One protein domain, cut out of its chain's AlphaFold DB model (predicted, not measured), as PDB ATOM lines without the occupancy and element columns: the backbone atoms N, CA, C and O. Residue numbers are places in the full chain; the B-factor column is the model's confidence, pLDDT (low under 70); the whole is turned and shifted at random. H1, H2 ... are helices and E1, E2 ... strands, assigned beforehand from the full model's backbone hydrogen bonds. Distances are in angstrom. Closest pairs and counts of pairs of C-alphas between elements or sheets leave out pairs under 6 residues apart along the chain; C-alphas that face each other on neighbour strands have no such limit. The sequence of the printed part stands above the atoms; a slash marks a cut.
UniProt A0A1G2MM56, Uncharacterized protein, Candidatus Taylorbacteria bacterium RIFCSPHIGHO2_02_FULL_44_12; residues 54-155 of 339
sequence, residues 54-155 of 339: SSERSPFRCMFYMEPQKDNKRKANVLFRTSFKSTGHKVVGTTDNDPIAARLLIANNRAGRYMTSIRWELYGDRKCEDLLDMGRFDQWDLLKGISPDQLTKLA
ATOM      1  N   SER A  54     236.884 275.648 273.582       68.94
ATOM      2  CA  SER A  54     236.969 275.403 275.028       68.94
ATOM      3  C   SER A  54     237.718 276.529 275.760       68.94
ATOM      4  O   SER A  54     238.493 277.279 275.152       68.94
ATOM      5  N   SER A  55     237.494 276.689 277.067       71.00
ATOM      6  CA  SER A  55     238.117 277.768 277.847       71.00
ATOM      7  C   SER A  55     239.649 277.671 277.824       71.00
ATOM      8  O   SER A  55     240.324 278.670 277.580       71.00
ATOM      9  N   GLU A  56     240.220 276.470 277.915       75.69
ATOM     10  CA  GLU A  56     241.669 276.231 277.847       75.69
ATOM     11  C   GLU A  56     242.269 276.706 276.514       75.69
ATOM     12  O   GLU A  56     243.382 277.232 276.486       75.69
ATOM     13  N   ARG A  57     241.508 276.557 275.421       69.56
ATOM     14  CA  ARG A  57     241.894 276.883 274.034       69.56
ATOM     15  C   ARG A  57     241.558 278.315 273.614       69.56
ATOM     16  O   ARG A  57     241.981 278.752 272.547       69.56
ATOM     17  N   SER A  58     240.800 279.047 274.428       74.38
ATOM     18  CA  SER A  58     240.365 280.414 274.126       74.38
ATOM     19  C   SER A  58     241.541 281.397 274.271       74.38
ATOM     20  O   SER A  58     242.069 281.530 275.376       74.38
ATOM     21  N   PRO A  59     241.965 282.102 273.201       70.31
ATOM     22  CA  PRO A  59     243.168 282.944 273.232       70.31
ATOM     23  C   PRO A  59     242.953 284.278 273.962       70.31
ATOM     24  O   PRO A  59     243.912 284.896 274.425       70.31
ATOM     25  N   PHE A  60     241.703 284.732 274.073       81.25
ATOM     26  CA  PHE A  60     241.340 285.963 274.766       81.25
ATOM     27  C   PHE A  60     240.773 285.653 276.150       81.25
ATOM     28  O   PHE A  60     239.994 284.714 276.323       81.25
ATOM     29  N   ARG A  61     241.133 286.477 277.139       86.00
ATOM     30  CA  ARG A  61     240.741 286.282 278.538       86.00
ATOM     31  C   ARG A  61     240.214 287.544 279.206       86.00
ATOM     32  O   ARG A  61     240.751 288.638 279.038       86.00
ATOM     33  N   CYS A  62     239.180 287.357 280.014       88.25
ATOM     34  CA  CYS A  62     238.532 288.362 280.836       88.25
ATOM     35  C   CYS A  62     238.776 288.015 282.313       88.25
ATOM     36  O   CYS A  62     238.069 287.189 282.883       88.25
ATOM     37  N   MET A  63     239.799 288.630 282.911       90.38
ATOM     38  CA  MET A  63     240.228 288.339 284.283       90.38
ATOM     39  C   MET A  63     239.362 289.067 285.320       90.38
ATOM     40  O   MET A  63     239.171 290.286 285.240       90.38
ATOM     41  N   PHE A  64     238.914 288.330 286.329       92.69
ATOM     42  CA  PHE A  64     238.238 288.826 287.523       92.69
ATOM     43  C   PHE A  64     238.939 288.297 288.774       92.69
ATOM     44  O   PHE A  64     239.607 287.267 288.721       92.69
ATOM     45  N   TYR A  65     238.772 288.968 289.907       92.56
ATOM     46  CA  TYR A  65     239.278 288.471 291.185       92.56
ATOM     47  C   TYR A  65     238.327 288.779 292.344       92.56
ATOM     48  O   TYR A  65     237.502 289.693 292.242       92.56
ATOM     49  N   MET A  66     238.434 288.013 293.431       92.25
ATOM     50  CA  MET A  66     237.711 288.272 294.680       92.25
ATOM     51  C   MET A  66     238.560 289.101 295.654       92.25
ATOM     52  O   MET A  66     239.753 288.859 295.818       92.25
ATOM     53  N   GLU A  67     237.950 290.081 296.319       90.94
ATOM     54  CA  GLU A  67     238.594 290.930 297.330       90.94
ATOM     55  C   GLU A  67     237.681 291.028 298.568       90.94
ATOM     56  O   GLU A  67     236.587 291.596 298.464       90.94
ATOM     57  N   PRO A  68     238.069 290.473 299.733       89.25
ATOM     58  CA  PRO A  68     237.268 290.560 300.953       89.25
ATOM     59  C   PRO A  68     236.957 292.009 301.342       89.25
ATOM     60  O   PRO A  68     237.844 292.865 301.366       89.25
ATOM     61  N   GLN A  69     235.699 292.295 301.682       85.38
ATOM     62  CA  GLN A  69     235.289 293.624 302.129       85.38
ATOM     63  C   GLN A  69     235.956 293.952 303.470       85.38
ATOM     64  O   GLN A  69     235.924 293.147 304.403       85.38
ATOM     65  N   LYS A  70     236.531 295.158 303.583       83.94
ATOM     66  CA  LYS A  70     237.215 295.632 304.802       83.94
ATOM     67  C   LYS A  70     236.328 295.506 306.040       83.94
ATOM     68  O   LYS A  70     236.780 295.024 307.076       83.94
ATOM     69  N   ASP A  71     235.066 295.890 305.882       84.69
ATOM     70  CA  ASP A  71     234.092 296.026 306.965       84.69
ATOM     71  C   ASP A  71     233.324 294.717 307.229       84.69
ATOM     72  O   ASP A  71     232.672 294.567 308.260       84.69
ATOM     73  N   ASN A  72     233.421 293.733 306.323       83.25
ATOM     74  CA  ASN A  72     232.822 292.412 306.493       83.25
ATOM     75  C   ASN A  72     233.617 291.324 305.753       83.25
ATOM     76  O   ASN A  72     233.351 291.017 304.593       83.25
ATOM     77  N   LYS A  73     234.526 290.652 306.467       76.69
ATOM     78  CA  LYS A  73     235.362 289.564 305.925       76.69
ATOM     79  C   LYS A  73     234.594 288.320 305.447       76.69
ATOM     80  O   LYS A  73     235.209 287.457 304.832       76.69
ATOM     81  N   ARG A  74     233.287 288.194 305.727       79.19
ATOM     82  CA  ARG A  74     232.439 287.134 305.143       79.19
ATOM     83  C   ARG A  74     231.972 287.473 303.728       79.19
ATOM     84  O   ARG A  74     231.496 286.583 303.037       79.19
ATOM     85  N   LYS A  75     232.093 288.733 303.302       85.25
ATOM     86  CA  LYS A  75     231.736 289.191 301.961       85.25
ATOM     87  C   LYS A  75     232.979 289.489 301.138       85.25
ATOM     88  O   LYS A  75     233.937 290.075 301.634       85.25
ATOM     89  N   ALA A  76     232.934 289.132 299.863       85.81
ATOM     90  CA  ALA A  76     233.954 289.443 298.878       85.81
ATOM     91  C   ALA A  76     233.339 290.267 297.747       85.81
ATOM     92  O   ALA A  76     232.291 289.920 297.204       85.81
ATOM     93  N   ASN A  77     233.994 291.360 297.373       89.75
ATOM     94  CA  ASN A  77     233.717 292.027 296.110       89.75
ATOM     95  C   ASN A  77     234.311 291.185 294.982       89.75
ATOM     96  O   ASN A  77     235.453 290.745 295.083       89.75
ATOM     97  N   VAL A  78     233.571 291.005 293.893       90.31
ATOM     98  CA  VAL A  78     234.116 290.474 292.637       90.31
ATOM     99  C   VAL A  78     234.493 291.677 291.782       90.31
ATOM    100  O   VAL A  78     233.659 292.559 291.562       90.31
ATOM    101  N   LEU A  79     235.737 291.754 291.311       91.12
ATOM    102  CA  LEU A  79     236.246 292.893 290.541       91.12
ATOM    103  C   LEU A  79     236.746 292.462 289.164       91.12
ATOM    104  O   LEU A  79     237.484 291.489 289.038       91.12
ATOM    105  N   PHE A  80     236.391 293.224 288.130       88.88
ATOM    106  CA  PHE A  80     236.942 293.074 286.786       88.88
ATOM    107  C   PHE A  80     238.272 293.830 286.649       88.88
ATOM    108  O   PHE A  80     238.341 295.040 286.898       88.88
ATOM    109  N   ARG A  81     239.313 293.128 286.182       82.62
ATOM    110  CA  ARG A  81     240.667 293.657 285.984       82.62
ATOM    111  C   ARG A  81     240.801 294.386 284.642       82.62
ATOM    112  O   ARG A  81     241.016 293.783 283.589       82.62
ATOM    113  N   THR A  82     240.734 295.712 284.683       68.62
ATOM    114  CA  THR A  82     240.866 296.602 283.517       68.62
ATOM    115  C   THR A  82     242.327 296.766 283.068       68.62
ATOM    116  O   THR A  82     242.978 297.770 283.362       68.62
ATOM    117  N   SER A  83     242.831 295.799 282.296       60.25
ATOM    118  CA  SER A  83     244.203 295.753 281.748       60.25
ATOM    119  C   SER A  83     245.326 295.564 282.788       60.25
ATOM    120  O   SER A  83     245.091 295.366 283.980       60.25
ATOM    121  N   PHE A  84     246.578 295.582 282.317       51.81
ATOM    122  CA  PHE A  84     247.774 295.406 283.146       51.81
ATOM    123  C   PHE A  84     248.266 296.701 283.821       51.81
ATOM    124  O   PHE A  84     248.996 296.619 284.806       51.81
ATOM    125  N   LYS A  85     247.868 297.888 283.338       45.31
ATOM    126  CA  LYS A  85     248.350 299.185 283.851       45.31
ATOM    127  C   LYS A  85     247.358 299.820 284.835       45.31
ATOM    128  O   LYS A  85     246.605 300.718 284.485       45.31
ATOM    129  N   SER A  86     247.384 299.303 286.064       48.91
ATOM    130  CA  SER A  86     247.055 299.987 287.333       48.91
ATOM    131  C   SER A  86     246.011 301.124 287.322       48.91
ATOM    132  O   SER A  86     246.357 302.269 287.045       48.91
ATOM    133  N   THR A  87     244.781 300.839 287.778       51.47
ATOM    134  CA  THR A  87     244.091 301.488 288.937       51.47
ATOM    135  C   THR A  87     242.574 301.256 288.910       51.47
ATOM    136  O   THR A  87     241.988 300.998 289.956       51.47
ATOM    137  N   GLY A  88     241.948 301.317 287.731       57.16
ATOM    138  CA  GLY A  88     240.487 301.384 287.547       57.16
ATOM    139  C   GLY A  88     239.695 300.075 287.670       57.16
ATOM    140  O   GLY A  88     238.871 299.789 286.803       57.16
ATOM    141  N   HIS A  89     239.910 299.276 288.720       73.56
ATOM    142  CA  HIS A  89     239.144 298.037 288.934       73.56
ATOM    143  C   HIS A  89     237.639 298.313 289.072       73.56
ATOM    144  O   HIS A  89     237.221 299.070 289.948       73.56
ATOM    145  N   LYS A  90     236.806 297.659 288.252       85.25
ATOM    146  CA  LYS A  90     235.341 297.760 288.362       85.25
ATOM    147  C   LYS A  90     234.812 296.650 289.268       85.25
ATOM    148  O   LYS A  90     234.866 295.488 288.872       85.25
ATOM    149  N   VAL A  91     234.217 296.994 290.413       88.62
ATOM    150  CA  VAL A  91     233.375 296.052 291.176       88.62
ATOM    151  C   VAL A  91     232.198 295.624 290.294       88.62
ATOM    152  O   VAL A  91     231.501 296.463 289.722       88.62
ATOM    153  N   VAL A  92     232.007 294.315 290.141       88.19
ATOM    154  CA  VAL A  92     230.928 293.721 289.335       88.19
ATOM    155  C   VAL A  92     229.784 293.181 290.193       88.19
ATOM    156  O   VAL A  92     228.683 293.006 289.688       88.19
ATOM    157  N   GLY A  93     230.040 292.985 291.487       89.19
ATOM    158  CA  GLY A  93     229.063 292.676 292.525       89.19
ATOM    159  C   GLY A  93     229.759 292.221 293.811       89.19
ATOM    160  O   GLY A  93     230.985 292.314 293.926       89.19
ATOM    161  N   THR A  94     228.984 291.699 294.757       89.19
ATOM    162  CA  THR A  94     229.472 291.165 296.037       89.19
ATOM    163  C   THR A  94     228.878 289.778 296.274       89.19
ATOM    164  O   THR A  94     227.700 289.560 296.003       89.19
ATOM    165  N   THR A  95     229.677 288.851 296.802       88.75
ATOM    166  CA  THR A  95     229.267 287.497 297.208       88.75
ATOM    167  C   THR A  95     229.617 287.260 298.674       88.75
ATOM    168  O   THR A  95     230.415 288.000 299.248       88.75
ATOM    169  N   ASP A  96     229.096 286.195 299.283       85.75
ATOM    170  CA  ASP A  96     229.517 285.746 300.621       85.75
ATOM    171  C   ASP A  96     230.797 284.879 300.543       85.75
ATOM    172  O   ASP A  96     230.851 283.763 301.055       85.75
ATOM    173  N   ASN A  97     231.805 285.375 299.806       82.31
ATOM    174  CA  ASN A  97     233.025 284.656 299.403       82.31
ATOM    175  C   ASN A  97     232.741 283.329 298.660       82.31
ATOM    176  O   ASN A  97     233.455 282.337 298.801       82.31
ATOM    177  N   ASP A  98     231.672 283.335 297.866       83.44
ATOM    178  CA  ASP A  98     231.113 282.200 297.130       83.44
ATOM    179  C   ASP A  98     231.539 282.280 295.642       83.44
ATOM    180  O   ASP A  98     231.103 283.203 294.940       83.44
ATOM    181  N   PRO A  99     232.388 281.357 295.133       82.81
ATOM    182  CA  PRO A  99     232.809 281.349 293.729       82.81
ATOM    183  C   PRO A  99     231.663 281.085 292.747       82.81
ATOM    184  O   PRO A  99     231.696 281.581 291.621       82.81
ATOM    185  N   ILE A 100     230.621 280.353 293.159       81.69
ATOM    186  CA  ILE A 100     229.458 280.069 292.310       81.69
ATOM    187  C   ILE A 100     228.668 281.360 292.082       81.69
ATOM    188  O   ILE A 100     228.359 281.712 290.942       81.69
ATOM    189  N   ALA A 101     228.429 282.121 293.152       85.56
ATOM    190  CA  ALA A 101     227.850 283.458 293.059       85.56
ATOM    191  C   ALA A 101     228.685 284.391 292.158       85.56
ATOM    192  O   ALA A 101     228.131 285.195 291.405       85.56
ATOM    193  N   ALA A 102     230.016 284.264 292.187       88.94
ATOM    194  CA  ALA A 102     230.904 285.087 291.371       88.94
ATOM    195  C   ALA A 102     230.751 284.821 289.860       88.94
ATOM    196  O   ALA A 102     230.802 285.780 289.088       88.94
ATOM    197  N   ARG A 103     230.476 283.580 289.423       86.31
ATOM    198  CA  ARG A 103     230.191 283.259 288.005       86.31
ATOM    199  C   ARG A 103     228.992 284.031 287.456       86.31
ATOM    200  O   ARG A 103     229.063 284.587 286.362       86.31
ATOM    201  N   LEU A 104     227.902 284.101 288.223       79.75
ATOM    202  CA  LEU A 104     226.690 284.819 287.811       79.75
ATOM    203  C   LEU A 104     226.951 286.326 287.691       79.75
ATOM    204  O   LEU A 104     226.563 286.944 286.702       79.75
ATOM    205  N   LEU A 105     227.695 286.907 288.637       88.25
ATOM    206  CA  LEU A 105     228.112 288.314 288.582       88.25
ATOM    207  C   LEU A 105     229.067 288.604 287.405       88.25
ATOM    208  O   LEU A 105     228.998 289.674 286.796       88.25
ATOM    209  N   ILE A 106     229.928 287.647 287.046       88.06
ATOM    210  CA  ILE A 106     230.799 287.694 285.861       88.06
ATOM    211  C   ILE A 106     229.976 287.724 284.567       88.06
ATOM    212  O   ILE A 106     230.230 288.573 283.706       88.06
ATOM    213  N   ALA A 107     228.974 286.850 284.437       77.31
ATOM    214  CA  ALA A 107     228.078 286.805 283.282       77.31
ATOM    215  C   ALA A 107     227.252 288.094 283.153       77.31
ATOM    216  O   ALA A 107     227.272 288.758 282.117       77.31
ATOM    217  N   ASN A 108     226.633 288.520 284.252       78.62
ATOM    218  CA  ASN A 108     225.866 289.759 284.363       78.62
ATOM    219  C   ASN A 108     226.684 291.020 284.028       78.62
ATOM    220  O   ASN A 108     226.146 291.985 283.490       78.62
ATOM    221  N   ASN A 109     228.000 291.026 284.276       85.50
ATOM    222  CA  ASN A 109     228.890 292.117 283.856       85.50
ATOM    223  C   ASN A 109     229.117 292.189 282.333       85.50
ATOM    224  O   ASN A 109     229.616 293.204 281.825       85.50
ATOM    225  N   ARG A 110     228.825 291.096 281.622       79.94
ATOM    226  CA  ARG A 110     229.101 290.887 280.196       79.94
ATOM    227  C   ARG A 110     227.861 290.692 279.329       79.94
ATOM    228  O   ARG A 110     228.014 290.641 278.112       79.94
ATOM    229  N   ALA A 111     226.670 290.704 279.921       69.56
ATOM    230  CA  ALA A 111     225.414 290.878 279.203       69.56
ATOM    231  C   ALA A 111     225.495 292.043 278.188       69.56
ATOM    232  O   ALA A 111     226.097 293.087 278.461       69.56
ATOM    233  N   GLY A 112     224.918 291.845 277.002       59.41
ATOM    234  CA  GLY A 112     224.911 292.802 275.893       59.41
ATOM    235  C   GLY A 112     226.245 292.965 275.151       59.41
ATOM    236  O   GLY A 112     226.392 293.916 274.384       59.41
ATOM    237  N   ARG A 113     227.244 292.094 275.365       67.44
ATOM    238  CA  ARG A 113     228.563 292.168 274.703       67.44
ATOM    239  C   ARG A 113     228.880 290.881 273.962       67.44
ATOM    240  O   ARG A 113     228.745 289.816 274.541       67.44
ATOM    241  N   TYR A 114     229.407 290.987 272.744       65.62
ATOM    242  CA  TYR A 114     229.966 289.834 272.037       65.62
ATOM    243  C   TYR A 114     231.221 289.333 272.773       65.62
ATOM    244  O   TYR A 114     232.224 290.045 272.847       65.62
ATOM    245  N   MET A 115     231.135 288.135 273.353       70.25
ATOM    246  CA  MET A 115     232.187 287.486 274.150       70.25
ATOM    247  C   MET A 115     232.668 286.172 273.519       70.25
ATOM    248  O   MET A 115     233.549 285.511 274.071       70.25
ATOM    249  N   THR A 116     232.133 285.804 272.354       66.69
ATOM    250  CA  THR A 116     232.602 284.675 271.540       66.69
ATOM    251  C   THR A 116     234.136 284.677 271.404       66.69
ATOM    252  O   THR A 116     234.753 285.675 271.037       66.69
ATOM    253  N   SER A 117     234.766 283.531 271.684       68.69
ATOM    254  CA  SER A 117     236.233 283.326 271.756       68.69
ATOM    255  C   SER A 117     236.973 283.970 272.942       68.69
ATOM    256  O   SER A 117     238.204 283.894 273.000       68.69
ATOM    257  N   ILE A 118     236.252 284.525 273.921       76.06
ATOM    258  CA  ILE A 118     236.797 285.036 275.185       76.06
ATOM    259  C   ILE A 118     236.405 284.097 276.335       76.06
ATOM    260  O   ILE A 118     235.229 283.786 276.520       76.06
ATOM    261  N   ARG A 119     237.376 283.685 277.158       85.50
ATOM    262  CA  ARG A 119     237.113 283.012 278.445       85.50
ATOM    263  C   ARG A 119     237.046 284.006 279.599       85.50
ATOM    264  O   ARG A 119     237.732 285.030 279.566       85.50
ATOM    265  N   TRP A 120     236.285 283.703 280.643       88.94
ATOM    266  CA  TRP A 120     236.483 284.321 281.954       88.94
ATOM    267  C   TRP A 120     237.475 283.508 282.784       88.94
ATOM    268  O   TRP A 120     237.578 282.291 282.639       88.94
ATOM    269  N   GLU A 121     238.209 284.203 283.647       91.94
ATOM    270  CA  GLU A 121     239.117 283.630 284.644       91.94
ATOM    271  C   GLU A 121     238.800 284.308 285.983       91.94
ATOM    272  O   GLU A 121     238.780 285.541 286.043       91.94
ATOM    273  N   LEU A 122     238.528 283.534 287.035       92.12
ATOM    274  CA  LEU A 122     238.267 284.017 288.391       92.12
ATOM    275  C   LEU A 122     239.442 283.652 289.299       92.12
ATOM    276  O   LEU A 122     239.774 282.479 289.458       92.12
ATOM    277  N   TYR A 123     240.037 284.665 289.922       91.56
ATOM    278  CA  TYR A 123     241.198 284.521 290.794       91.56
ATOM    279  C   TYR A 123     240.883 284.823 292.268       91.56
ATOM    280  O   TYR A 123     240.028 285.657 292.577       91.56
ATOM    281  N   GLY A 124     241.613 284.181 293.181       88.94
ATOM    282  CA  GLY A 124     241.552 284.439 294.623       88.94
ATOM    283  C   GLY A 124     242.239 285.743 295.043       88.94
ATOM    284  O   GLY A 124     242.052 286.204 296.167       88.94
ATOM    285  N   ASP A 125     243.017 286.358 294.145       85.62
ATOM    286  CA  ASP A 125     243.838 287.526 294.445       85.62
ATOM    287  C   ASP A 125     243.942 288.541 293.281       85.62
ATOM    288  O   ASP A 125     243.762 288.229 292.102       85.62
ATOM    289  N   ARG A 126     244.302 289.784 293.627       84.62
ATOM    290  CA  ARG A 126     244.418 290.932 292.707       84.62
ATOM    291  C   ARG A 126     245.549 290.828 291.674       84.62
ATOM    292  O   ARG A 126     245.477 291.475 290.624       84.62
ATOM    293  N   LYS A 127     246.630 290.106 291.970       83.56
ATOM    294  CA  LYS A 127     247.729 289.874 291.021       83.56
ATOM    295  C   LYS A 127     247.333 288.838 289.967       83.56
ATOM    296  O   LYS A 127     247.856 288.911 288.850       83.56
ATOM    297  N   CYS A 128     246.383 287.966 290.309       81.81
ATOM    298  CA  CYS A 128     245.942 286.794 289.558       81.81
ATOM    299  C   CYS A 128     247.010 285.685 289.525       81.81
ATOM    300  O   CYS A 128     247.421 285.240 288.453       81.81
ATOM    301  N   GLU A 129     247.478 285.286 290.711       85.56
ATOM    302  CA  GLU A 129     248.368 284.139 290.942       85.56
ATOM    303  C   GLU A 129     247.561 282.862 291.265       85.56
ATOM    304  O   GLU A 129     247.879 281.801 290.733       85.56
ATOM    305  N   ASP A 130     246.492 282.964 292.063       88.12
ATOM    306  CA  ASP A 130     245.622 281.845 292.466       88.12
ATOM    307  C   ASP A 130     244.367 281.745 291.579       88.12
ATOM    308  O   ASP A 130     243.428 282.526 291.743       88.12
ATOM    309  N   LEU A 131     244.352 280.832 290.598       89.69
ATOM    310  CA  LEU A 131     243.202 280.616 289.705       89.69
ATOM    311  C   LEU A 131     242.179 279.686 290.371       89.69
ATOM    312  O   LEU A 131     242.399 278.479 290.451       89.69
ATOM    313  N   LEU A 132     241.035 280.243 290.771       88.56
ATOM    314  CA  LEU A 132     239.944 279.489 291.390       88.56
ATOM    315  C   LEU A 132     239.074 278.772 290.354       88.56
ATOM    316  O   LEU A 132     238.627 277.654 290.602       88.56
ATOM    317  N   ASP A 133     238.788 279.424 289.221       89.00
ATOM    318  CA  ASP A 133     237.860 278.902 288.212       89.00
ATOM    319  C   ASP A 133     238.021 279.592 286.841       89.00
ATOM    320  O   ASP A 133     238.499 280.727 286.753       89.00
ATOM    321  N   MET A 134     237.599 278.936 285.758       87.06
ATOM    322  CA  MET A 134     237.563 279.513 284.407       87.06
ATOM    323  C   MET A 134     236.522 278.835 283.506       87.06
ATOM    324  O   MET A 134     236.265 277.636 283.614       87.06
ATOM    325  N   GLY A 135     235.999 279.577 282.532       81.12
ATOM    326  CA  GLY A 135     234.999 279.054 281.601       81.12
ATOM    327  C   GLY A 135     234.680 279.990 280.441       81.12
ATOM    328  O   GLY A 135     235.273 281.060 280.282       81.12
ATOM    329  N   ARG A 136     233.734 279.576 279.602       76.50
ATOM    330  CA  ARG A 136     233.126 280.392 278.541       76.50
ATOM    331  C   ARG A 136     231.965 281.228 279.069       76.50
ATOM    332  O   ARG A 136     231.348 280.890 280.074       76.50
ATOM    333  N   PHE A 137     231.609 282.290 278.347       70.75
ATOM    334  CA  PHE A 137     230.377 283.059 278.589       70.75
ATOM    335  C   PHE A 137     229.111 282.333 278.080       70.75
ATOM    336  O   PHE A 137     228.136 282.960 277.675       70.75
ATOM    337  N   ASP A 138     229.120 280.998 278.119       64.50
ATOM    338  CA  ASP A 138     228.001 280.133 277.759       64.50
ATOM    339  C   ASP A 138     227.350 279.547 279.021       64.50
ATOM    340  O   ASP A 138     228.002 279.353 280.049       64.50
ATOM    341  N   GLN A 139     226.047 279.269 278.957       56.94
ATOM    342  CA  GLN A 139     225.276 278.875 280.139       56.94
ATOM    343  C   GLN A 139     225.756 277.584 280.815       56.94
ATOM    344  O   GLN A 139     225.577 277.434 282.019       56.94
ATOM    345  N   TRP A 140     226.392 276.662 280.094       60.44
ATOM    346  CA  TRP A 140     226.836 275.400 280.680       60.44
ATOM    347  C   TRP A 140     228.079 275.573 281.550       60.44
ATOM    348  O   TRP A 140     228.150 274.965 282.612       60.44
ATOM    349  N   ASP A 141     229.044 276.396 281.126       65.12
ATOM    350  CA  ASP A 141     230.228 276.705 281.938       65.12
ATOM    351  C   ASP A 141     229.872 277.650 283.098       65.12
ATOM    352  O   ASP A 141     230.376 277.486 284.208       65.12
ATOM    353  N   LEU A 142     228.948 278.594 282.882       67.81
ATOM    354  CA  LEU A 142     228.467 279.498 283.933       67.81
ATOM    355  C   LEU A 142     227.653 278.773 285.019       67.81
ATOM    356  O   LEU A 142     227.789 279.105 286.197       67.81
ATOM    357  N   LEU A 143     226.849 277.768 284.650       61.97
ATOM    358  CA  LEU A 143     225.973 277.016 285.565       61.97
ATOM    359  C   LEU A 143     226.521 275.627 285.948       61.97
ATOM    360  O   LEU A 143     225.824 274.799 286.536       61.97
ATOM    361  N   LYS A 144     227.798 275.377 285.650       64.00
ATOM    362  CA  LYS A 144     228.486 274.089 285.802       64.00
ATOM    363  C   LYS A 144     228.481 273.575 287.244       64.00
ATOM    364  O   LYS A 144     229.254 274.045 288.080       64.00
ATOM    365  N   GLY A 145     227.641 272.582 287.525       53.75
ATOM    366  CA  GLY A 145     227.567 271.947 288.844       53.75
ATOM    367  C   GLY A 145     226.905 272.801 289.932       53.75
ATOM    368  O   GLY A 145     227.176 272.569 291.106       53.75
ATOM    369  N   ILE A 146     226.061 273.772 289.564       59.66
ATOM    370  CA  ILE A 146     225.199 274.477 290.523       59.66
ATOM    371  C   ILE A 146     223.930 273.644 290.759       59.66
ATOM    372  O   ILE A 146     223.286 273.225 289.798       59.66
ATOM    373  N   SER A 147     223.553 273.404 292.017       56.50
ATOM    374  CA  SER A 147     222.304 272.706 292.362       56.50
ATOM    375  C   SER A 147     221.090 273.653 292.415       56.50
ATOM    376  O   SER A 147     221.267 274.855 292.637       56.50
ATOM    377  N   PRO A 148     219.845 273.147 292.291       49.25
ATOM    378  CA  PRO A 148     218.638 273.965 292.451       49.25
ATOM    379  C   PRO A 148     218.610 274.743 293.775       49.25
ATOM    380  O   PRO A 148     218.382 275.948 293.768       49.25
ATOM    381  N   ASP A 149     218.964 274.105 294.897       57.00
ATOM    382  CA  ASP A 149     219.055 274.762 296.210       57.00
ATOM    383  C   ASP A 149     220.047 275.932 296.232       57.00
ATOM    384  O   ASP A 149     219.840 276.914 296.946       57.00
ATOM    385  N   GLN A 150     221.153 275.823 295.490       62.06
ATOM    386  CA  GLN A 150     222.120 276.909 295.354       62.06
ATOM    387  C   GLN A 150     221.537 278.043 294.507       62.06
ATOM    388  O   GLN A 150     221.691 279.198 294.893       62.06
ATOM    389  N   LEU A 151     220.820 277.742 293.418       58.34
ATOM    390  CA  LEU A 151     220.123 278.748 292.603       58.34
ATOM    391  C   LEU A 151     219.050 279.497 293.410       58.34
ATOM    392  O   LEU A 151     219.000 280.725 293.338       58.34
ATOM    393  N   THR A 152     218.264 278.807 294.241       52.94
ATOM    394  CA  THR A 152     217.297 279.438 295.157       52.94
ATOM    395  C   THR A 152     218.004 280.363 296.151       52.94
ATOM    396  O   THR A 152     217.680 281.546 296.224       52.94
ATOM    397  N   LYS A 153     219.062 279.884 296.820       68.00
ATOM    398  CA  LYS A 153     219.880 280.693 297.751       68.00
ATOM    399  C   LYS A 153     220.625 281.846 297.074       68.00
ATOM    400  O   LYS A 153     221.070 282.775 297.742       68.00
ATOM    401  N   LEU A 154     220.828 281.798 295.758       66.62
ATOM    402  CA  LEU A 154     221.373 282.906 294.968       66.62
ATOM    403  C   LEU A 154     220.273 283.924 294.634       66.62
ATOM    404  O   LEU A 154     220.504 285.122 294.788       66.62
ATOM    405  N   ALA A 155     219.066 283.466 294.294       60.72
ATOM    406  CA  ALA A 155     217.900 284.322 294.072       60.72
ATOM    407  C   ALA A 155     217.466 285.080 295.340       60.72
ATOM    408  O   ALA A 155     217.272 286.291 295.276       60.72
TER     409      ALA A 155
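Overview. This is residues 54 to 155 of the 339 residues of an uncharacterized protein of Candidatus Taylorbacteria bacterium RIFCSPHIGHO2_02_FULL_44_12 (UniProt A0A1G2MM56). A five-stranded sheet, strongly twisted and curled like part of a barrel, wraps round one helix, H1. After the last strand the chain goes on into two short helices: H2, which only grazes the sheet, and H3, the element farthest from the middle. The 102 printed residues hold three named helices and five named strands, in the order E1 E2 E3 H1 E4 E5 H2 H3; the class is mixed, helices and strands. The sheet runs E3 E2 E1 E4 E5 and is mixed, with E1 and E4 parallel and the other neighbours antiparallel. The whole is compact and rounded, with a radius of gyration of the C-alphas of 13.3 A and spans of 38 by 36 by 25 A.

Arrangement. E1, residues 60 to 69, E2, residues 72 to 80, and E3, residues 90 to 95, form a meander, each strand the antiparallel neighbour of the one before. Across the hairpin of E1 and E2, N 67 and O 77 are 2.9 A apart, and across that of E2 and E3, N 78 and O 93 are 2.9 A apart. E2 bends by 69 degrees at residue 75. H1, residues 99 to 108, is on the sheet, which curls round it; the C-alphas of Gly 93 and Leu 105, the closest of E3 and H1, are 6.0 A apart. E4, residues 118 to 123, is parallel to E1 at 26 degrees, with N 64 and O 121 at 2.8 A. E3, H1 and E4 make a split strand-helix-strand unit, two strands running the same way with E2 and E1 between them, and its crossover is right-handed. E5, residues 131 to 136, forms a hairpin with E4, with N 122 and O 133 at 2.8 A. H1 and H2, residues 139 to 142, only just touch, with 3 pairs of C-alphas within 8 A; the closest, Arg 103 and Leu 142, are 5.8 A apart. H3, residues 148 to 155, is not on the sheet and is close to H1 but not clearly touching, the closest C-alphas, Ala 101 and Leu 154, being 6.8 A apart. Every O i to N i+4 pair is within hydrogen-bond range in H3 and 5 of 6 are in H1, while H2 is too short for such a pair.

Along the chain. E1 begins at C-alpha 60 (241.340, 285.963, 274.766) and is 29.1 A long; E2 is 20.1 A. E3 is 14.8 A, H1 14.4 A, E4 16.2 A and E5 15.0 A. H3 ends at C-alpha 155 (217.900, 284.322, 294.072).

Size, cuts and confidence. The C-alphas farthest apart, Lys 85 and Asp 149, are 40.1 A apart. The printed part has no cut and no long link. Its mean pLDDT is 76.9; among the residues under 70 are 82 to 88 and 138 to 155.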